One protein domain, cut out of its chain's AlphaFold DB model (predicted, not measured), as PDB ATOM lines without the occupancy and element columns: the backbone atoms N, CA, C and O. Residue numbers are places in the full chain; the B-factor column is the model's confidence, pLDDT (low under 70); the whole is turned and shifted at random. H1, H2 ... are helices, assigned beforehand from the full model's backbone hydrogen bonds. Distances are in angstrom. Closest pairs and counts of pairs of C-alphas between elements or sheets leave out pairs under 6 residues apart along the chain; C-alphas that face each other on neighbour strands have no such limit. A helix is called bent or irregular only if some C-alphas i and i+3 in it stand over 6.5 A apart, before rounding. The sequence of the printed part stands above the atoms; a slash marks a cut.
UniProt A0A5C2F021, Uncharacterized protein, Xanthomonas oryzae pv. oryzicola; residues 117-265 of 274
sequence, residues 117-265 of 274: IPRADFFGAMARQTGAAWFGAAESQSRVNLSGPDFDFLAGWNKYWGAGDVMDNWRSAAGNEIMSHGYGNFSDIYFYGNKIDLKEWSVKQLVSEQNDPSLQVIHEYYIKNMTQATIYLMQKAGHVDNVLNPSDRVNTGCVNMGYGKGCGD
ATOM      1  N   ILE A 117      57.089  93.120 128.929       90.69
ATOM      2  CA  ILE A 117      56.305  93.468 130.121       90.69
ATOM      3  C   ILE A 117      55.627  94.837 129.923       90.69
ATOM      4  O   ILE A 117      54.398  94.876 129.948       90.69
ATOM      5  N   PRO A 118      56.359  95.931 129.609       91.75
ATOM      6  CA  PRO A 118      55.732  97.214 129.295       91.75
ATOM      7  C   PRO A 118      54.695  97.141 128.170       91.75
ATOM      8  O   PRO A 118      53.669  97.811 128.251       91.75
ATOM      9  N   ARG A 119      54.932  96.335 127.123       95.44
ATOM     10  CA  ARG A 119      53.963  96.145 126.030       95.44
ATOM     11  C   ARG A 119      52.690  95.466 126.519       95.44
ATOM     12  O   ARG A 119      51.607  95.949 126.216       95.44
ATOM     13  N   ALA A 120      52.809  94.392 127.301       93.69
ATOM     14  CA  ALA A 120      51.657  93.720 127.895       93.69
ATOM     15  C   ALA A 120      50.833  94.677 128.769       93.69
ATOM     16  O   ALA A 120      49.610  94.720 128.656       93.69
ATOM     17  N   ASP A 121      51.508  95.478 129.594       93.12
ATOM     18  CA  ASP A 121      50.875  96.463 130.469       93.12
ATOM     19  C   ASP A 121      50.184  97.583 129.672       93.12
ATOM     20  O   ASP A 121      49.035  97.929 129.952       93.12
ATOM     21  N   PHE A 122      50.830  98.087 128.614       96.38
ATOM     22  CA  PHE A 122      50.232  99.031 127.667       96.38
ATOM     23  C   PHE A 122      48.995  98.459 126.971       96.38
ATOM     24  O   PHE A 122      47.954  99.117 126.932       96.38
ATOM     25  N   PHE A 123      49.071  97.231 126.456       96.69
ATOM     26  CA  PHE A 123      47.928  96.575 125.828       96.69
ATOM     27  C   PHE A 123      46.787  96.371 126.829       96.69
ATOM     28  O   PHE A 123      45.644  96.684 126.509       96.69
ATOM     29  N   GLY A 124      47.075  95.966 128.066       93.81
ATOM     30  CA  GLY A 124      46.054  95.847 129.110       93.81
ATOM     31  C   GLY A 124      45.396  97.181 129.462       93.81
ATOM     32  O   GLY A 124      44.169  97.268 129.588       93.81
ATOM     33  N   ALA A 125      46.187  98.254 129.549       94.69
ATOM     34  CA  ALA A 125      45.676  99.609 129.729       94.69
ATOM     35  C   ALA A 125      44.764 100.017 128.557       94.69
ATOM     36  O   ALA A 125      43.621 100.426 128.768       94.69
ATOM     37  N   MET A 126      45.213  99.831 127.316       96.75
ATOM     38  CA  MET A 126      44.438 100.158 126.120       96.75
ATOM     39  C   MET A 126      43.149  99.340 126.002       96.75
ATOM     40  O   MET A 126      42.098  99.906 125.697       96.75
ATOM     41  N   ALA A 127      43.183  98.042 126.310       94.88
ATOM     42  CA  ALA A 127      42.010  97.170 126.296       94.88
ATOM     43  C   ALA A 127      40.921  97.680 127.246       94.88
ATOM     44  O   ALA A 127      39.750  97.748 126.884       94.88
ATOM     45  N   ARG A 128      41.305  98.104 128.452       91.25
ATOM     46  CA  ARG A 128      40.367  98.610 129.468       91.25
ATOM     47  C   ARG A 128      39.895 100.029 129.191       91.25
ATOM     48  O   ARG A 128      38.808 100.399 129.626       91.25
ATOM     49  N   GLN A 129      40.720 100.829 128.525       94.06
ATOM     50  CA  GLN A 129      40.377 102.198 128.168       94.06
ATOM     51  C   GLN A 129      39.432 102.260 126.966       94.06
ATOM     52  O   GLN A 129      38.518 103.080 126.949       94.06
ATOM     53  N   THR A 130      39.663 101.411 125.964       94.44
ATOM     54  CA  THR A 130      38.960 101.465 124.672       94.44
ATOM     55  C   THR A 130      37.897 100.383 124.521       94.44
ATOM     56  O   THR A 130      36.943 100.572 123.777       94.44
ATOM     57  N   GLY A 131      38.048  99.244 125.201       93.06
ATOM     58  CA  GLY A 131      37.221  98.055 124.996       93.06
ATOM     59  C   GLY A 131      37.559  97.259 123.730       93.06
ATOM     60  O   GLY A 131      36.848  96.306 123.416       93.06
ATOM     61  N   ALA A 132      38.611  97.617 122.985       95.88
ATOM     62  CA  ALA A 132      38.960  96.913 121.754       95.88
ATOM     63  C   ALA A 132      39.571  95.533 122.052       95.88
ATOM     64  O   ALA A 132      40.557  95.412 122.783       95.88
ATOM     65  N   ALA A 133      38.998  94.486 121.453       96.75
ATOM     66  CA  ALA A 133      39.381  93.099 121.713       96.75
ATOM     67  C   ALA A 133      40.821  92.787 121.284       96.75
ATOM     68  O   ALA A 133      41.470  91.947 121.907       96.75
ATOM     69  N   TRP A 134      41.336  93.489 120.266       98.00
ATOM     70  CA  TRP A 134      42.714  93.322 119.804       98.00
ATOM     71  C   TRP A 134      43.727  93.554 120.929       98.00
ATOM     72  O   TRP A 134      44.600  92.718 121.145       98.00
ATOM     73  N   PHE A 135      43.560  94.621 121.718       97.75
ATOM     74  CA  PHE A 135      44.452  94.903 122.843       97.75
ATOM     75  C   PHE A 135      44.360  93.839 123.940       97.75
ATOM     76  O   PHE A 135      45.384  93.440 124.486       97.75
ATOM     77  N   GLY A 136      43.158  93.336 124.239       95.06
ATOM     78  CA  GLY A 136      42.986  92.267 125.227       95.06
ATOM     79  C   GLY A 136      43.664  90.963 124.796       95.06
ATOM     80  O   GLY A 136      44.339  90.310 125.593       95.06
ATOM     81  N   ALA A 137      43.552  90.612 123.512       95.31
ATOM     82  CA  ALA A 137      44.263  89.471 122.946       95.31
ATOM     83  C   ALA A 137      45.784  89.690 122.965       95.31
ATOM     84  O   ALA A 137      46.516  88.802 123.400       95.31
ATOM     85  N   ALA A 138      46.267  90.868 122.559       96.12
ATOM     86  CA  ALA A 138      47.689  91.205 122.557       96.12
ATOM     87  C   ALA A 138      48.301  91.174 123.968       96.12
ATOM     88  O   ALA A 138      49.387  90.619 124.151       96.12
ATOM     89  N   GLU A 139      47.593  91.689 124.980       94.69
ATOM     90  CA  GLU A 139      47.976  91.559 126.390       94.69
ATOM     91  C   GLU A 139      48.097  90.081 126.780       94.69
ATOM     92  O   GLU A 139      49.144  89.652 127.269       94.69
ATOM     93  N   SER A 140      47.045  89.293 126.540       91.50
ATOM     94  CA  SER A 140      47.009  87.877 126.909       91.50
ATOM     95  C   SER A 140      48.159  87.095 126.270       91.50
ATOM     96  O   SER A 140      48.874  86.374 126.968       91.50
ATOM     97  N   GLN A 141      48.401  87.281 124.970       91.38
ATOM     98  CA  GLN A 141      49.510  86.629 124.274       91.38
ATOM     99  C   GLN A 141      50.869  87.074 124.823       91.38
ATOM    100  O   GLN A 141      51.747  86.233 125.021       91.38
ATOM    101  N   SER A 142      51.028  88.365 125.128       92.88
ATOM    102  CA  SER A 142      52.270  88.909 125.686       92.88
ATOM    103  C   SER A 142      52.598  88.315 127.055       92.88
ATOM    104  O   SER A 142      53.750  87.977 127.311       92.88
ATOM    105  N   ARG A 143      51.586  88.140 127.917       88.50
ATOM    106  CA  ARG A 143      51.758  87.585 129.268       88.50
ATOM    107  C   ARG A 143      51.880  86.062 129.289       88.50
ATOM    108  O   ARG A 143      52.641  85.541 130.094       88.50
ATOM    109  N   VAL A 144      51.138  85.346 128.445       85.12
ATOM    110  CA  VAL A 144      51.029  83.879 128.542       85.12
ATOM    111  C   VAL A 144      51.974  83.163 127.584       85.12
ATOM    112  O   VAL A 144      52.725  82.293 128.003       85.12
ATOM    113  N   ASN A 145      51.949  83.521 126.301       86.31
ATOM    114  CA  ASN A 145      52.630  82.745 125.259       86.31
ATOM    115  C   ASN A 145      54.003  83.311 124.886       86.31
ATOM    116  O   ASN A 145      54.854  82.592 124.368       86.31
ATOM    117  N   LEU A 146      54.221  84.605 125.127       89.81
ATOM    118  CA  LEU A 146      55.461  85.310 124.800       89.81
ATOM    119  C   LEU A 146      56.293  85.646 126.043       89.81
ATOM    120  O   LEU A 146      57.255  86.409 125.945       89.81
ATOM    121  N   SER A 147      55.931  85.117 127.212       88.56
ATOM    122  CA  SER A 147      56.679  85.301 128.454       88.56
ATOM    123  C   SER A 147      56.501  84.111 129.394       88.56
ATOM    124  O   SER A 147      55.599  83.298 129.208       88.56
ATOM    125  N   GLY A 148      57.352  84.021 130.413       87.38
ATOM    126  CA  GLY A 148      57.247  83.007 131.454       87.38
ATOM    127  C   GLY A 148      57.933  81.679 131.114       87.38
ATOM    128  O   GLY A 148      58.580  81.551 130.072       87.38
ATOM    129  N   PRO A 149      57.792  80.674 132.001       86.94
ATOM    130  CA  PRO A 149      58.625  79.473 131.985       86.94
ATOM    131  C   PRO A 149      58.576  78.676 130.680       86.94
ATOM    132  O   PRO A 149      59.598  78.137 130.266       86.94
ATOM    133  N   ASP A 150      57.417  78.611 130.023       85.62
ATOM    134  CA  ASP A 150      57.262  77.861 128.773       85.62
ATOM    135  C   ASP A 150      58.007  78.542 127.614       85.62
ATOM    136  O   ASP A 150      58.699  77.876 126.839       85.62
ATOM    137  N   PHE A 151      57.921  79.873 127.520       89.81
ATOM    138  CA  PHE A 151      58.689  80.640 126.540       89.81
ATOM    139  C   PHE A 151      60.191  80.539 126.828       89.81
ATOM    140  O   PHE A 151      60.970  80.235 125.924       89.81
ATOM    141  N   ASP A 152      60.592  80.714 128.089       92.06
ATOM    142  CA  ASP A 152      61.992  80.651 128.519       92.06
ATOM    143  C   ASP A 152      62.597  79.261 128.275       92.06
ATOM    144  O   ASP A 152      63.756  79.137 127.870       92.06
ATOM    145  N   PHE A 153      61.802  78.202 128.451       91.44
ATOM    146  CA  PHE A 153      62.194  76.841 128.108       91.44
ATOM    147  C   PHE A 153      62.487  76.704 126.610       91.44
ATOM    148  O   PHE A 153      63.536  76.175 126.235       91.44
ATOM    149  N   LEU A 154      61.599  77.195 125.740       91.19
ATOM    150  CA  LEU A 154      61.808  77.143 124.291       91.19
ATOM    151  C   LEU A 154      62.996  78.012 123.849       91.19
ATOM    152  O   LEU A 154      63.771  77.597 122.981       91.19
ATOM    153  N   ALA A 155      63.181  79.186 124.455       92.69
ATOM    154  CA  ALA A 155      64.327  80.053 124.195       92.69
ATOM    155  C   ALA A 155      65.641  79.361 124.600       92.69
ATOM    156  O   ALA A 155      66.576  79.266 123.799       92.69
ATOM    157  N   GLY A 156      65.676  78.766 125.796       92.50
ATOM    158  CA  GLY A 156      66.797  77.965 126.283       92.50
ATOM    159  C   GLY A 156      67.082  76.739 125.411       92.50
ATOM    160  O   GLY A 156      68.244  76.426 125.152       92.50
ATOM    161  N   TRP A 157      66.040  76.087 124.889       92.69
ATOM    162  CA  TRP A 157      66.167  74.977 123.945       92.69
ATOM    163  C   TRP A 157      66.880  75.410 122.658       92.69
ATOM    164  O   TRP A 157      67.837  74.766 122.238       92.69
ATOM    165  N   ASN A 158      66.485  76.536 122.057       95.06
ATOM    166  CA  ASN A 158      67.168  77.066 120.871       95.06
ATOM    167  C   ASN A 158      68.637  77.377 121.144       95.06
ATOM    168  O   ASN A 158      69.508  76.994 120.361       95.06
ATOM    169  N   LYS A 159      68.920  78.009 122.284       93.38
ATOM    170  CA  LYS A 159      70.285  78.320 122.703       93.38
ATOM    171  C   LYS A 159      71.137  77.062 122.857       93.38
ATOM    172  O   LYS A 159      72.258  77.023 122.353       93.38
ATOM    173  N   TYR A 160      70.592  76.027 123.496       93.88
ATOM    174  CA  TYR A 160      71.265  74.743 123.694       93.88
ATOM    175  C   TYR A 160      71.628  74.058 122.369       93.88
ATOM    176  O   TYR A 160      72.726  73.525 122.228       93.88
ATOM    177  N   TRP A 161      70.743  74.129 121.370       93.06
ATOM    178  CA  TRP A 161      70.955  73.531 120.047       93.06
ATOM    179  C   TRP A 161      71.663  74.456 119.042       93.06
ATOM    180  O   TRP A 161      71.645  74.193 117.841       93.06
ATOM    181  N   GLY A 162      72.310  75.527 119.513       90.69
ATOM    182  CA  GLY A 162      73.167  76.384 118.687       90.69
ATOM    183  C   GLY A 162      72.442  77.459 117.871       90.69
ATOM    184  O   GLY A 162      73.093  78.160 117.102       90.69
ATOM    185  N   ALA A 163      71.132  77.644 118.060       91.56
ATOM    186  CA  ALA A 163      70.359  78.720 117.430       91.56
ATOM    187  C   ALA A 163      70.442  80.061 118.197       91.56
ATOM    188  O   ALA A 163      69.850  81.058 117.785       91.56
ATOM    189  N   GLY A 164      71.197  80.111 119.301       93.00
ATOM    190  CA  GLY A 164      71.412  81.325 120.092       93.00
ATOM    191  C   GLY A 164      70.118  81.897 120.679       93.00
ATOM    192  O   GLY A 164      69.179  81.160 120.969       93.00
ATOM    193  N   ASP A 165      70.062  83.221 120.824       95.56
ATOM    194  CA  ASP A 165      68.918  83.943 121.406       95.56
ATOM    195  C   ASP A 165      67.835  84.267 120.342       95.56
ATOM    196  O   ASP A 165      67.167  85.299 120.387       95.56
ATOM    197  N   VAL A 166      67.678  83.408 119.322       96.50
ATOM    198  CA  VAL A 166      66.795  83.634 118.156       96.50
ATOM    199  C   VAL A 166      65.340  83.926 118.541       96.50
ATOM    200  O   VAL A 166      64.701  84.750 117.892       96.50
ATOM    201  N   MET A 167      64.820  83.301 119.603       94.88
ATOM    202  CA  MET A 167      63.442  83.517 120.064       94.88
ATOM    203  C   MET A 167      63.252  84.873 120.737       94.88
ATOM    204  O   MET A 167      62.277  85.565 120.445       94.88
ATOM    205  N   ASP A 168      64.188  85.278 121.593       95.38
ATOM    206  CA  ASP A 168      64.152  86.594 122.230       95.38
ATOM    207  C   ASP A 168      64.300  87.707 121.200       95.38
ATOM    208  O   ASP A 168      63.532  88.671 121.207       95.38
ATOM    209  N   ASN A 169      65.220  87.528 120.251       97.00
ATOM    210  CA  ASN A 169      65.421  88.472 119.160       97.00
ATOM    211  C   ASN A 169      64.186  88.569 118.255       97.00
ATOM    212  O   ASN A 169      63.785  89.675 117.900       97.00
ATOM    213  N   TRP A 170      63.543  87.440 117.934       97.06
ATOM    214  CA  TRP A 170      62.282  87.412 117.188       97.06
ATOM    215  C   TRP A 170      61.177  88.191 117.899       97.06
ATOM    216  O   TRP A 170      60.583  89.094 117.313       97.06
ATOM    217  N   ARG A 171      60.919  87.868 119.171       96.06
ATOM    218  CA  ARG A 171      59.883  88.511 119.989       96.06
ATOM    219  C   ARG A 171      60.140  90.011 120.133       96.06
ATOM    220  O   ARG A 171      59.213  90.817 120.035       96.06
ATOM    221  N   SER A 172      61.396  90.392 120.361       97.00
ATOM    222  CA  SER A 172      61.794  91.792 120.484       97.00
ATOM    223  C   SER A 172      61.574  92.552 119.175       97.00
ATOM    224  O   SER A 172      60.894  93.581 119.192       97.00
ATOM    225  N   ALA A 173      62.060  92.014 118.049       97.88
ATOM    226  CA  ALA A 173      61.928  92.622 116.726       97.88
ATOM    227  C   ALA A 173      60.464  92.742 116.286       97.88
ATOM    228  O   ALA A 173      60.022  93.837 115.947       97.88
ATOM    229  N   ALA A 174      59.694  91.654 116.364       97.06
ATOM    230  CA  ALA A 174      58.285  91.646 115.975       97.06
ATOM    231  C   ALA A 174      57.463  92.627 116.821       97.06
ATOM    232  O   ALA A 174      56.684  93.410 116.290       97.06
ATOM    233  N   GLY A 175      57.672  92.642 118.141       97.12
ATOM    234  CA  GLY A 175      56.957  93.579 118.999       97.12
ATOM    235  C   GLY A 175      57.394  95.038 118.814       97.12
ATOM    236  O   GLY A 175      56.561  95.923 118.964       97.12
ATOM    237  N   ASN A 176      58.653  95.317 118.454       97.31
ATOM    238  CA  ASN A 176      59.079  96.678 118.097       97.31
ATOM    239  C   ASN A 176      58.378  97.156 116.823       97.31
ATOM    240  O   ASN A 176      57.916  98.294 116.782       97.31
ATOM    241  N   GLU A 177      58.263  96.279 115.824       97.12
ATOM    242  CA  GLU A 177      57.565  96.572 114.573       97.12
ATOM    243  C   GLU A 177      56.087  96.894 114.827       97.12
ATOM    244  O   GLU A 177      55.612  97.963 114.448       97.12
ATOM    245  N   ILE A 178      55.395  96.030 115.582       97.19
ATOM    246  CA  ILE A 178      53.988  96.219 115.971       97.19
ATOM    247  C   ILE A 178      53.793  97.543 116.714       97.19
ATOM    248  O   ILE A 178      52.880  98.304 116.402       97.19
ATOM    249  N   MET A 179      54.654  97.851 117.687       97.06
ATOM    250  CA  MET A 179      54.540  99.092 118.455       97.06
ATOM    251  C   MET A 179      54.805 100.329 117.590       97.06
ATOM    252  O   MET A 179      54.097 101.327 117.724       97.06
ATOM    253  N   SER A 180      55.798 100.275 116.701       94.88
ATOM    254  CA  SER A 180      56.163 101.386 115.820       94.88
ATOM    255  C   SER A 180      55.063 101.682 114.797       94.88
ATOM    256  O   SER A 180      54.541 102.800 114.749       94.88
ATOM    257  N   HIS A 181      54.657 100.670 114.024       94.44
ATOM    258  CA  HIS A 181      53.647 100.806 112.973       94.44
ATOM    259  C   HIS A 181      52.235 100.981 113.541       94.44
ATOM    260  O   HIS A 181      51.416 101.703 112.971       94.44
ATOM    261  N   GLY A 182      51.962 100.389 114.703       94.44
ATOM    262  CA  GLY A 182      50.670 100.471 115.372       94.44
ATOM    263  C   GLY A 182      50.364 101.828 116.001       94.44
ATOM    264  O   GLY A 182      49.187 102.136 116.171       94.44
ATOM    265  N   TYR A 183      51.366 102.672 116.307       95.81
ATOM    266  CA  TYR A 183      51.141 103.907 117.078       95.81
ATOM    267  C   TYR A 183      49.990 104.753 116.532       95.81
ATOM    268  O   TYR A 183      49.161 105.215 117.312       95.81
ATOM    269  N   GLY A 184      49.947 104.980 115.213       95.62
ATOM    270  CA  GLY A 184      48.931 105.844 114.605       95.62
ATOM    271  C   GLY A 184      47.530 105.309 114.877       95.62
ATOM    272  O   GLY A 184      46.700 106.003 115.455       95.62
ATOM    273  N   ASN A 185      47.317 104.030 114.576       95.81
ATOM    274  CA  ASN A 185      46.021 103.397 114.772       95.81
ATOM    275  C   ASN A 185      45.657 103.245 116.262       95.81
ATOM    276  O   ASN A 185      44.494 103.391 116.634       95.81
ATOM    277  N   PHE A 186      46.640 102.993 117.136       97.88
ATOM    278  CA  PHE A 186      46.437 102.929 118.589       97.88
ATOM    279  C   PHE A 186      46.058 104.294 119.174       97.88
ATOM    280  O   PHE A 186      45.183 104.373 120.034       97.88
ATOM    281  N   SER A 187      46.683 105.364 118.684       96.81
ATOM    282  CA  SER A 187      46.359 106.735 119.066       96.81
ATOM    283  C   SER A 187      44.961 107.126 118.585       96.81
ATOM    284  O   SER A 187      44.178 107.683 119.356       96.81
ATOM    285  N   ASP A 188      44.601 106.760 117.354       95.56
ATOM    286  CA  ASP A 188      43.291 107.070 116.785       95.56
ATOM    287  C   ASP A 188      42.154 106.414 117.569       95.56
ATOM    288  O   ASP A 188      41.183 107.085 117.925       95.56
ATOM    289  N   ILE A 189      42.272 105.126 117.913       96.56
ATOM    290  CA  ILE A 189      41.247 104.483 118.744       96.56
ATOM    291  C   ILE A 189      41.231 105.022 120.178       96.56
ATOM    292  O   ILE A 189      40.162 105.093 120.783       96.56
ATOM    293  N   TYR A 190      42.373 105.450 120.721       96.50
ATOM    294  CA  TYR A 190      42.421 106.082 122.038       96.50
ATOM    295  C   TYR A 190      41.629 107.399 122.067       96.50
ATOM    296  O   TYR A 190      40.778 107.590 122.936       96.50
ATOM    297  N   PHE A 191      41.871 108.294 121.105       95.12
ATOM    298  CA  PHE A 191      41.263 109.628 121.089       95.12
ATOM    299  C   PHE A 191      39.862 109.667 120.465       95.12
ATOM    300  O   PHE A 191      39.044 110.508 120.848       95.12
ATOM    301  N   TYR A 192      39.559 108.767 119.525       92.56
ATOM    302  CA  TYR A 192      38.332 108.802 118.718       92.56
ATOM    303  C   TYR A 192      37.504 107.512 118.781       92.56
ATOM    304  O   TYR A 192      36.526 107.378 118.044       92.56
ATOM    305  N   GLY A 193      37.840 106.578 119.677       85.25
ATOM    306  CA  GLY A 193      37.197 105.264 119.782       85.25
ATOM    307  C   GLY A 193      35.678 105.293 119.970       85.25
ATOM    308  O   GLY A 193      34.989 104.387 119.520       85.25
ATOM    309  N   ASN A 194      35.118 106.366 120.538       85.88
ATOM    310  CA  ASN A 194      33.666 106.534 120.681       85.88
ATOM    311  C   ASN A 194      32.909 106.700 119.348       85.88
ATOM    312  O   ASN A 194      31.680 106.677 119.343       85.88
ATOM    313  N   LYS A 195      33.623 106.893 118.235       88.56
ATOM    314  CA  LYS A 195      33.077 107.008 116.874       88.56
ATOM    315  C   LYS A 195      33.438 105.810 115.990       88.56
ATOM    316  O   LYS A 195      33.155 105.837 114.797       88.56
ATOM    317  N   ILE A 196      34.092 104.798 116.555       90.69
ATOM    318  CA  ILE A 196      34.659 103.664 115.831       90.69
ATOM    319  C   ILE A 196      33.913 102.395 116.251       90.69
ATOM    320  O   ILE A 196      33.677 102.170 117.437       90.69
ATOM    321  N   ASP A 197      33.560 101.537 115.291       94.12
ATOM    322  CA  ASP A 197      33.143 100.172 115.614       94.12
ATOM    323  C   ASP A 197      34.367  99.399 116.130       94.12
ATOM    324  O   ASP A 197      35.286  99.068 115.379       94.12
ATOM    325  N   LEU A 198      34.389  99.130 117.437       94.00
ATOM    326  CA  LEU A 198      35.519  98.491 118.113       94.00
ATOM    327  C   LEU A 198      35.801  97.077 117.597       94.00
ATOM    328  O   LEU A 198      36.960  96.648 117.583       94.00
ATOM    329  N   LYS A 199      34.763  96.342 117.181       93.94
ATOM    330  CA  LYS A 199      34.921  95.004 116.609       93.94
ATOM    331  C   LYS A 199      35.539  95.119 115.226       93.94
ATOM    332  O   LYS A 199      36.521  94.437 114.943       93.94
ATOM    333  N   GLU A 200      34.990  95.994 114.389       94.56
ATOM    334  CA  GLU A 200      35.506  96.244 113.045       94.56
ATOM    335  C   GLU A 200      36.971  96.691 113.089       94.56
ATOM    336  O   GLU A 200      37.820  96.130 112.396       94.56
ATOM    337  N   TRP A 201      37.283  97.645 113.968       96.25
ATOM    338  CA  TRP A 201      38.637  98.141 114.179       96.25
ATOM    339  C   TRP A 201      39.590  97.040 114.641       96.25
ATOM    340  O   TRP A 201      40.669  96.908 114.074       96.25
ATOM    341  N   SER A 202      39.187  96.214 115.614       97.56
ATOM    342  CA  SER A 202      40.043  95.141 116.148       97.56
ATOM    343  C   SER A 202      40.417  94.130 115.064       97.56
ATOM    344  O   SER A 202      41.566  93.700 114.970       97.56
ATOM    345  N   VAL A 203      39.455  93.777 114.207       96.88
ATOM    346  CA  VAL A 203      39.695  92.867 113.083       96.88
ATOM    347  C   VAL A 203      40.575  93.524 112.018       96.88
ATOM    348  O   VAL A 203      41.519  92.890 111.548       96.88
ATOM    349  N   LYS A 204      40.321  94.788 111.656       96.06
ATOM    350  CA  LYS A 204      41.162  95.524 110.697       96.06
ATOM    351  C   LYS A 204      42.599  95.673 111.191       96.06
ATOM    352  O   LYS A 204      43.513  95.445 110.406       96.06
ATOM    353  N   GLN A 205      42.797  95.997 112.469       97.31
ATOM    354  CA  GLN A 205      44.122  96.074 113.086       97.31
ATOM    355  C   GLN A 205      44.843  94.729 112.982       97.31
ATOM    356  O   GLN A 205      45.969  94.692 112.498       97.31
ATOM    357  N   LEU A 206      44.185  93.624 113.356       97.50
ATOM    358  CA  LEU A 206      44.769  92.286 113.243       97.50
ATOM    359  C   LEU A 206      45.175  91.958 111.801       97.50
ATOM    360  O   LEU A 206      46.290  91.506 111.561       97.50
ATOM    361  N   VAL A 207      44.271  92.159 110.840       96.31
ATOM    362  CA  VAL A 207      44.535  91.829 109.433       96.31
ATOM    363  C   VAL A 207      45.657  92.698 108.876       96.31
ATOM    364  O   VAL A 207      46.555  92.167 108.226       96.31
ATOM    365  N   SER A 208      45.629  94.004 109.143       95.81
ATOM    366  CA  SER A 208      46.658  94.939 108.683       95.81
ATOM    367  C   SER A 208      48.029  94.586 109.252       95.81
ATOM    368  O   SER A 208      48.999  94.557 108.507       95.81
ATOM    369  N   GLU A 209      48.107  94.294 110.549       96.56
ATOM    370  CA  GLU A 209      49.350  93.913 111.215       96.56
ATOM    371  C   GLU A 209      49.908  92.600 110.669       96.56
ATOM    372  O   GLU A 209      51.068  92.521 110.283       96.56
ATOM    373  N   GLN A 210      49.086  91.551 110.611       95.75
ATOM    374  CA  GLN A 210      49.570  90.218 110.251       95.75
ATOM    375  C   GLN A 210      49.974  90.104 108.775       95.75
ATOM    376  O   GLN A 210      50.751  89.205 108.442       95.75
ATOM    377  N   ASN A 211      49.480  91.009 107.921       94.56
ATOM    378  CA  ASN A 211      49.863  91.146 106.514       94.56
ATOM    379  C   ASN A 211      50.893  92.260 106.263       94.56
ATOM    380  O   ASN A 211      51.211  92.527 105.104       94.56
ATOM    381  N   ASP A 212      51.418  92.903 107.307       95.56
ATOM    382  CA  ASP A 212      52.487  93.884 107.160       95.56
ATOM    383  C   ASP A 212      53.742  93.202 106.574       95.56
ATOM    384  O   ASP A 212      54.274  92.261 107.183       95.56
ATOM    385  N   PRO A 213      54.244  93.647 105.403       96.25
ATOM    386  CA  PRO A 213      55.438  93.074 104.794       96.25
ATOM    387  C   PRO A 213      56.662  93.108 105.712       96.25
ATOM    388  O   PRO A 213      57.450  92.162 105.709       96.25
ATOM    389  N   SER A 214      56.824  94.163 106.514       97.00
ATOM    390  CA  SER A 214      57.959  94.283 107.431       97.00
ATOM    391  C   SER A 214      57.883  93.236 108.539       97.00
ATOM    392  O   SER A 214      58.872  92.553 108.822       97.00
ATOM    393  N   LEU A 215      56.693  93.027 109.110       96.88
ATOM    394  CA  LEU A 215      56.481  91.996 110.124       96.88
ATOM    395  C   LEU A 215      56.696  90.589 109.542       96.88
ATOM    396  O   LEU A 215      57.319  89.739 110.182       96.88
ATOM    397  N   GLN A 216      56.254  90.346 108.304       97.06
ATOM    398  CA  GLN A 216      56.485  89.073 107.619       97.06
ATOM    399  C   GLN A 216      57.982  88.792 107.415       97.06
ATOM    400  O   GLN A 216      58.428  87.675 107.687       97.06
ATOM    401  N   VAL A 217      58.777  89.791 107.014       97.62
ATOM    402  CA  VAL A 217      60.239  89.649 106.877       97.62
ATOM    403  C   VAL A 217      60.885  89.255 108.208       97.62
ATOM    404  O   VAL A 217      61.758  88.387 108.233       97.62
ATOM    405  N   ILE A 218      60.435  89.839 109.323       98.00
ATOM    406  CA  ILE A 218      60.911  89.479 110.667       98.00
ATOM    407  C   ILE A 218      60.575  88.014 110.980       98.00
ATOM    408  O   ILE A 218      61.459  87.256 111.393       98.00
ATOM    409  N   HIS A 219      59.329  87.587 110.754       96.94
ATOM    410  CA  HIS A 219      58.924  86.196 110.964       96.94
ATOM    411  C   HIS A 219      59.772  85.228 110.136       96.94
ATOM    412  O   HIS A 219      60.357  84.300 110.692       96.94
ATOM    413  N   GLU A 220      59.903  85.460 108.832       96.94
ATOM    414  CA  GLU A 220      60.684  84.603 107.939       96.94
ATOM    415  C   GLU A 220      62.166  84.571 108.303       96.94
ATOM    416  O   GLU A 220      62.801  83.519 108.217       96.94
ATOM    417  N   TYR A 221      62.733  85.706 108.717       96.81
ATOM    418  CA  TYR A 221      64.134  85.783 109.101       96.81
ATOM    419  C   TYR A 221      64.427  84.959 110.355       96.81
ATOM    420  O   TYR A 221      65.363  84.160 110.345       96.81
ATOM    421  N   TYR A 222      63.651  85.135 111.425       97.50
ATOM    422  CA  TYR A 222      63.953  84.485 112.696       97.50
ATOM    423  C   TYR A 222      63.419  83.057 112.792       97.50
ATOM    424  O   TYR A 222      64.141  82.182 113.261       97.50
ATOM    425  N   ILE A 223      62.189  82.786 112.342       95.00
ATOM    426  CA  ILE A 223      61.547  81.479 112.551       95.00
ATOM    427  C   ILE A 223      62.306  80.373 111.819       95.00
ATOM    428  O   ILE A 223      62.516  79.312 112.394       95.00
ATOM    429  N   LYS A 224      62.823  80.622 110.608       94.12
ATOM    430  CA  LYS A 224      63.648  79.634 109.883       94.12
ATOM    431  C   LYS A 224      64.959  79.277 110.598       94.12
ATOM    432  O   LYS A 224      65.550  78.245 110.298       94.12
ATOM    433  N   ASN A 225      65.420  80.151 111.495       94.88
ATOM    434  CA  ASN A 225      66.636  79.964 112.280       94.88
ATOM    435  C   ASN A 225      66.349  79.323 113.649       94.88
ATOM    436  O   ASN A 225      67.287  79.034 114.387       94.88
ATOM    437  N   MET A 226      65.079  79.098 114.004       95.38
ATOM    438  CA  MET A 226      64.703  78.338 115.195       95.38
ATOM    439  C   MET A 226      64.839  76.834 114.941       95.38
ATOM    440  O   MET A 226      64.794  76.360 113.804       95.38
ATOM    441  N   THR A 227      64.963  76.047 116.009       94.06
ATOM    442  CA  THR A 227      64.927  74.586 115.874       94.06
ATOM    443  C   THR A 227      63.558  74.123 115.371       94.06
ATOM    444  O   THR A 227      62.524  74.658 115.771       94.06
ATOM    445  N   GLN A 228      63.520  73.064 114.559       92.00
ATOM    446  CA  GLN A 228      62.252  72.527 114.042       92.00
ATOM    447  C   GLN A 228      61.285  72.091 115.153       92.00
ATOM    448  O   GLN A 228      60.074  72.263 115.033       92.00
ATOM    449  N   ALA A 229      61.821  71.576 116.263       90.88
ATOM    450  CA  ALA A 229      61.027  71.236 117.438       90.88
ATOM    451  C   ALA A 229      60.344  72.476 118.040       90.88
ATOM    452  O   ALA A 229      59.168  72.416 118.384       90.88
ATOM    453  N   THR A 230      61.053  73.605 118.117       92.81
ATOM    454  CA  THR A 230      60.482  74.882 118.567       92.81
ATOM    455  C   THR A 230      59.369  75.351 117.645       92.81
ATOM    456  O   THR A 230      58.298  75.682 118.140       92.81
ATOM    457  N   ILE A 231      59.591  75.347 116.327       93.12
ATOM    458  CA  ILE A 231      58.591  75.806 115.350       93.12
ATOM    459  C   ILE A 231      57.304  74.980 115.493       93.12
ATOM    460  O   ILE A 231      56.220  75.541 115.653       93.12
ATOM    461  N   TYR A 232      57.436  73.652 115.564       91.31
ATOM    462  CA  TYR A 232      56.314  72.743 115.801       91.31
ATOM    463  C   TYR A 232      55.582  73.029 117.123       91.31
ATOM    464  O   TYR A 232      54.350  73.066 117.160       91.31
ATOM    465  N   LEU A 233      56.319  73.244 118.219       89.44
ATOM    466  CA  LEU A 233      55.722  73.545 119.522       89.44
ATOM    467  C   LEU A 233      55.015  74.902 119.527       89.44
ATOM    468  O   LEU A 233      53.924  74.992 120.079       89.44
ATOM    469  N   MET A 234      55.572  75.922 118.871       88.19
ATOM    470  CA  MET A 234      54.936  77.234 118.723       88.19
ATOM    471  C   MET A 234      53.638  77.149 117.920       88.19
ATOM    472  O   MET A 234      52.630  77.709 118.340       88.19
ATOM    473  N   GLN A 235      53.630  76.416 116.804       91.31
ATOM    474  CA  GLN A 235      52.417  76.180 116.011       91.31
ATOM    475  C   GLN A 235      51.341  75.471 116.841       91.31
ATOM    476  O   GLN A 235      50.179  75.874 116.849       91.31
ATOM    477  N   LYS A 236      51.733  74.449 117.609       86.56
ATOM    478  CA  LYS A 236      50.807  73.686 118.448       86.56
ATOM    479  C   LYS A 236      50.265  74.499 119.627       86.56
ATOM    480  O   LYS A 236      49.056  74.513 119.830       86.56
ATOM    481  N   ALA A 237      51.138  75.144 120.400       81.31
ATOM    482  CA  ALA A 237      50.765  75.920 121.584       81.31
ATOM    483  C   ALA A 237      50.017  77.206 121.212       81.31
ATOM    484  O   ALA A 237      49.052  77.579 121.870       81.31
ATOM    485  N   GLY A 238      50.423  77.849 120.117       79.62
ATOM    486  CA  GLY A 238      49.743  79.017 119.573       79.62
ATOM    487  C   GLY A 238      48.466  78.685 118.807       79.62
ATOM    488  O   GLY A 238      47.766  79.608 118.419       79.62
ATOM    489  N   HIS A 239      48.151  77.406 118.565       84.06
ATOM    490  CA  HIS A 239      47.048  76.990 117.692       84.06
ATOM    491  C   HIS A 239      47.095  77.666 116.306       84.06
ATOM    492  O   HIS A 239      46.064  78.097 115.783       84.06
ATOM    493  N   VAL A 240      48.295  77.781 115.729       89.19
ATOM    494  CA  VAL A 240      48.542  78.345 114.393       89.19
ATOM    495  C   VAL A 240      48.985  77.223 113.463       89.19
ATOM    496  O   VAL A 240      50.012  76.590 113.711       89.19
ATOM    497  N   ASP A 241      48.246  77.000 112.375       89.19
ATOM    498  CA  ASP A 241      48.528  75.906 111.435       89.19
ATOM    499  C   ASP A 241      49.887  76.084 110.749       89.19
ATOM    500  O   ASP A 241      50.697  75.159 110.750       89.19
ATOM    501  N   ASN A 242      50.199  77.283 110.249       92.56
ATOM    502  CA  ASN A 242      51.537  77.667 109.810       92.56
ATOM    503  C   ASN A 242      51.894  79.073 110.303       92.56
ATOM    504  O   ASN A 242      51.350  80.071 109.843       92.56
ATOM    505  N   VAL A 243      52.873  79.165 111.206       91.50
ATOM    506  CA  VAL A 243      53.310  80.442 111.799       91.50
ATOM    507  C   VAL A 243      53.895  81.423 110.771       91.50
ATOM    508  O   VAL A 243      53.907  82.629 111.009       91.50
ATOM    509  N   LEU A 244      54.345  80.946 109.606       94.69
ATOM    510  CA  LEU A 244      54.805  81.801 108.508       94.69
ATOM    511  C   LEU A 244      53.676  82.258 107.579       94.69
ATOM    512  O   LEU A 244      53.912  83.152 106.771       94.69
ATOM    513  N   ASN A 245      52.471  81.694 107.691       95.00
ATOM    514  CA  ASN A 245      51.322  82.076 106.879       95.00
ATOM    515  C   ASN A 245      50.517  83.203 107.568       95.00
ATOM    516  O   ASN A 245      49.933  82.968 108.629       95.00
ATOM    517  N   PRO A 246      50.422  84.407 106.967       94.12
ATOM    518  CA  PRO A 246      49.626  85.510 107.509       94.12
ATOM    519  C   PRO A 246      48.160  85.166 107.782       94.12
ATOM    520  O   PRO A 246      47.621  85.552 108.816       94.12
ATOM    521  N   SER A 247      47.507  84.420 106.888       93.50
ATOM    522  CA  SER A 247      46.088  84.063 107.027       93.50
ATOM    523  C   SER A 247      45.850  83.125 108.209       93.50
ATOM    524  O   SER A 247      44.871  83.287 108.937       93.50
ATOM    525  N   ASP A 248      46.769  82.189 108.459       94.06
ATOM    526  CA  ASP A 248      46.685  81.302 109.624       94.06
ATOM    527  C   ASP A 248      46.857  82.100 110.922       94.06
ATOM    528  O   ASP A 248      46.079  81.923 111.860       94.06
ATOM    529  N   ARG A 249      47.802  83.054 110.955       94.31
ATOM    530  CA  ARG A 249      47.976  83.960 112.103       94.31
ATOM    531  C   ARG A 249      46.748  84.842 112.341       94.31
ATOM    532  O   ARG A 249      46.340  85.006 113.490       94.31
ATOM    533  N   VAL A 250      46.116  85.361 111.283       95.81
ATOM    534  CA  VAL A 250      44.842  86.101 111.384       95.81
ATOM    535  C   VAL A 250      43.743  85.209 111.961       95.81
ATOM    536  O   VAL A 250      43.034  85.625 112.873       95.81
ATOM    537  N   ASN A 251      43.605  83.971 111.488       94.56
ATOM    538  CA  ASN A 251      42.584  83.053 111.993       94.56
ATOM    539  C   ASN A 251      42.759  82.742 113.480       94.56
ATOM    540  O   ASN A 251      41.783  82.758 114.233       94.56
ATOM    541  N   THR A 252      43.991  82.503 113.916       94.19
ATOM    542  CA  THR A 252      44.304  82.332 115.335       94.19
ATOM    543  C   THR A 252      44.033  83.616 116.122       94.19
ATOM    544  O   THR A 252      43.397  83.566 117.173       94.19
ATOM    545  N   GLY A 253      44.438  84.778 115.604       94.69
ATOM    546  CA  GLY A 253      44.174  86.073 116.231       94.69
ATOM    547  C   GLY A 253      42.678  86.354 116.409       94.69
ATOM    548  O   GLY A 253      42.267  86.813 117.472       94.69
ATOM    549  N   CYS A 254      41.845  85.999 115.426       95.50
ATOM    550  CA  CYS A 254      40.386  86.063 115.534       95.50
ATOM    551  C   CYS A 254      39.873  85.265 116.736       95.50
ATOM    552  O   CYS A 254      39.101  85.792 117.536       95.50
ATOM    553  N   VAL A 255      40.331  84.018 116.884       94.56
ATOM    554  CA  VAL A 255      39.954  83.151 118.011       94.56
ATOM    555  C   VAL A 255      40.417  83.744 119.341       94.56
ATOM    556  O   VAL A 255      39.633  83.804 120.285       94.56
ATOM    557  N   ASN A 256      41.645  84.262 119.404       93.00
ATOM    558  CA  ASN A 256      42.196  84.889 120.609       93.00
ATOM    559  C   ASN A 256      41.444  86.164 121.025       93.00
ATOM    560  O   ASN A 256      41.350  86.455 122.213       93.00
ATOM    561  N   MET A 257      40.868  86.906 120.073       95.25
ATOM    562  CA  MET A 257      39.984  88.051 120.348       95.25
ATOM    563  C   MET A 257      38.563  87.637 120.775       95.25
ATOM    564  O   MET A 257      37.719  88.500 121.018       95.25
ATOM    565  N   GLY A 258      38.271  86.333 120.861       93.50
ATOM    566  CA  GLY A 258      36.941  85.809 121.178       93.50
ATOM    567  C   GLY A 258      35.981  85.796 119.985       93.50
ATOM    568  O   GLY A 258      34.767  85.687 120.167       93.50
ATOM    569  N   TYR A 259      36.498  85.918 118.762       92.69
ATOM    570  CA  TYR A 259      35.725  85.794 117.529       92.69
ATOM    571  C   TYR A 259      35.864  84.388 116.924       92.69
ATOM    572  O   TYR A 259      36.689  83.577 117.336       92.69
ATOM    573  N   GLY A 260      35.033  84.067 115.932       88.50
ATOM    574  CA  GLY A 260      35.177  82.825 115.168       88.50
ATOM    575  C   GLY A 260      36.355  82.878 114.189       88.50
ATOM    576  O   GLY A 260      36.773  83.962 113.775       88.50
ATOM    577  N   LYS A 261      36.852  81.706 113.767       85.81
ATOM    578  CA  LYS A 261      37.763  81.604 112.609       85.81
ATOM    579  C   LYS A 261      37.140  82.297 111.387       85.81
ATOM    580  O   LYS A 261      35.920  82.265 111.228       85.81
ATOM    581  N   GLY A 262      37.968  82.923 110.554       85.31
ATOM    582  CA  GLY A 262      37.521  83.666 109.374       85.31
ATOM    583  C   GLY A 262      36.979  85.071 109.658       85.31
ATOM    584  O   GLY A 262      36.430  85.714 108.766       85.31
ATOM    585  N   CYS A 263      37.132  85.605 110.880       91.25
ATOM    586  CA  CYS A 263      36.659  86.964 111.186       91.25
ATOM    587  C   CYS A 263      37.306  88.042 110.293       91.25
ATOM    588  O   CYS A 263      36.690  89.075 110.045       91.25
ATOM    589  N   GLY A 264      38.520  87.783 109.793       88.12
ATOM    590  CA  GLY A 264      39.273  88.657 108.896       88.12
ATOM    591  C   GLY A 264      38.994  88.462 107.402       88.12
ATOM    592  O   GLY A 264      39.493  89.253 106.605       88.12
ATOM    593  N   ASP A 265      38.200  87.464 106.994       88.00
ATOM    594  CA  ASP A 265      38.075  87.052 105.583       88.00
ATOM    595  C   ASP A 265      37.549  88.167 104.672       88.00
ATOM    596  O   ASP A 265      37.970  88.287 103.519       88.00
TER     597      ASP A 265
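AT A GLANCE: This is residues 117 to 265 of the 274 residues of an uncharacterized protein of Xanthomonas oryzae pv. oryzicola (UniProt A0A5C2F021). One long kinked helix, H4, runs along most of an elongated body, with H6 packed along its first half, the hairpin of H1 and H2 packed near its last residues, and H3 folding back against its start. H5 and H6 lead back along H4 one after the other; H8 packs on H5, and H7 lies at the same end of the body as H3. The printed part has 149 residues with eight named helices, H1 to H8 in order along the chain, and no named strand: the class is all helix. It is compact, with a radius of gyration of the C-alphas of 15.2 A, and spans 51 by 30 by 24 A.

IN THESE COORDINATES: Find C-alpha 117 at (56.305, 93.468, 130.121); there H1 begins and runs to residue 130, 19.9 A. Next come H2, residues 133 to 144, and H3, residues 149 to 160. Look for C-alpha 166 at (66.795, 83.634, 118.156), where H4 begins; it runs to residue 195, 41.0 A, with a kink of 50 degrees near residue 182, and is irregular, C-alphas 191 and 194 being 8.2 A apart. Then read H5, residues 198 to 210, 18.1 A; H6, residues 213 to 223; H7, residues 228 to 237; and H8, residues 246 to 256, ending at C-alpha 256, (42.196, 84.889, 120.609).

HOW THE PARTS SIT: Start at the hub, H4, which touches H1, H3, H5 and H6. H1 touches it with residues 126 to 130 alone, closest at the C-alphas of Thr 130 and Tyr 190, 6.3 A. H1 and H2 form a hairpin at a shallow tilt of 26 degrees, closest at C-alphas 120 and 139, 4.5 A. H2 touches H5 with residues 133 to 134 alone, closest at C-alphas 134 and 202, 4.9 A. H3 and H4 form a hairpin, closest at C-alphas 155 and 167, 5.5 A. H4 and H5, also a hairpin, only just touch, with 3 pairs of C-alphas within 8 A, the closest being 178 and 209, 7.0 A. H6 touches H4, opposite ways at a shallow tilt of 29 degrees, closest at C-alphas 170 and 222, 5.6 A. H7 only just touches H3, with 3 pairs, closest at C-alphas 154 and 230, 6.3 A. H8 touches H5, closest at C-alphas 210 and 246, 5.4 A. H4 and H8 are apart. Every O i to N i+4 pair is within hydrogen-bond range in H1, H2, H3, H5, H6, H7 and H8; in H4, 22 of 26 are.

THE WHOLE: The two C-alphas farthest apart are those of Trp 161 and Lys 195, 50.7 A. The printed part has no cut and no long link; the link from H7 to H8, 8 residues, is short, and the others are tight. The mean pLDDT of the printed part is 93.5, and no printed residue is under 70.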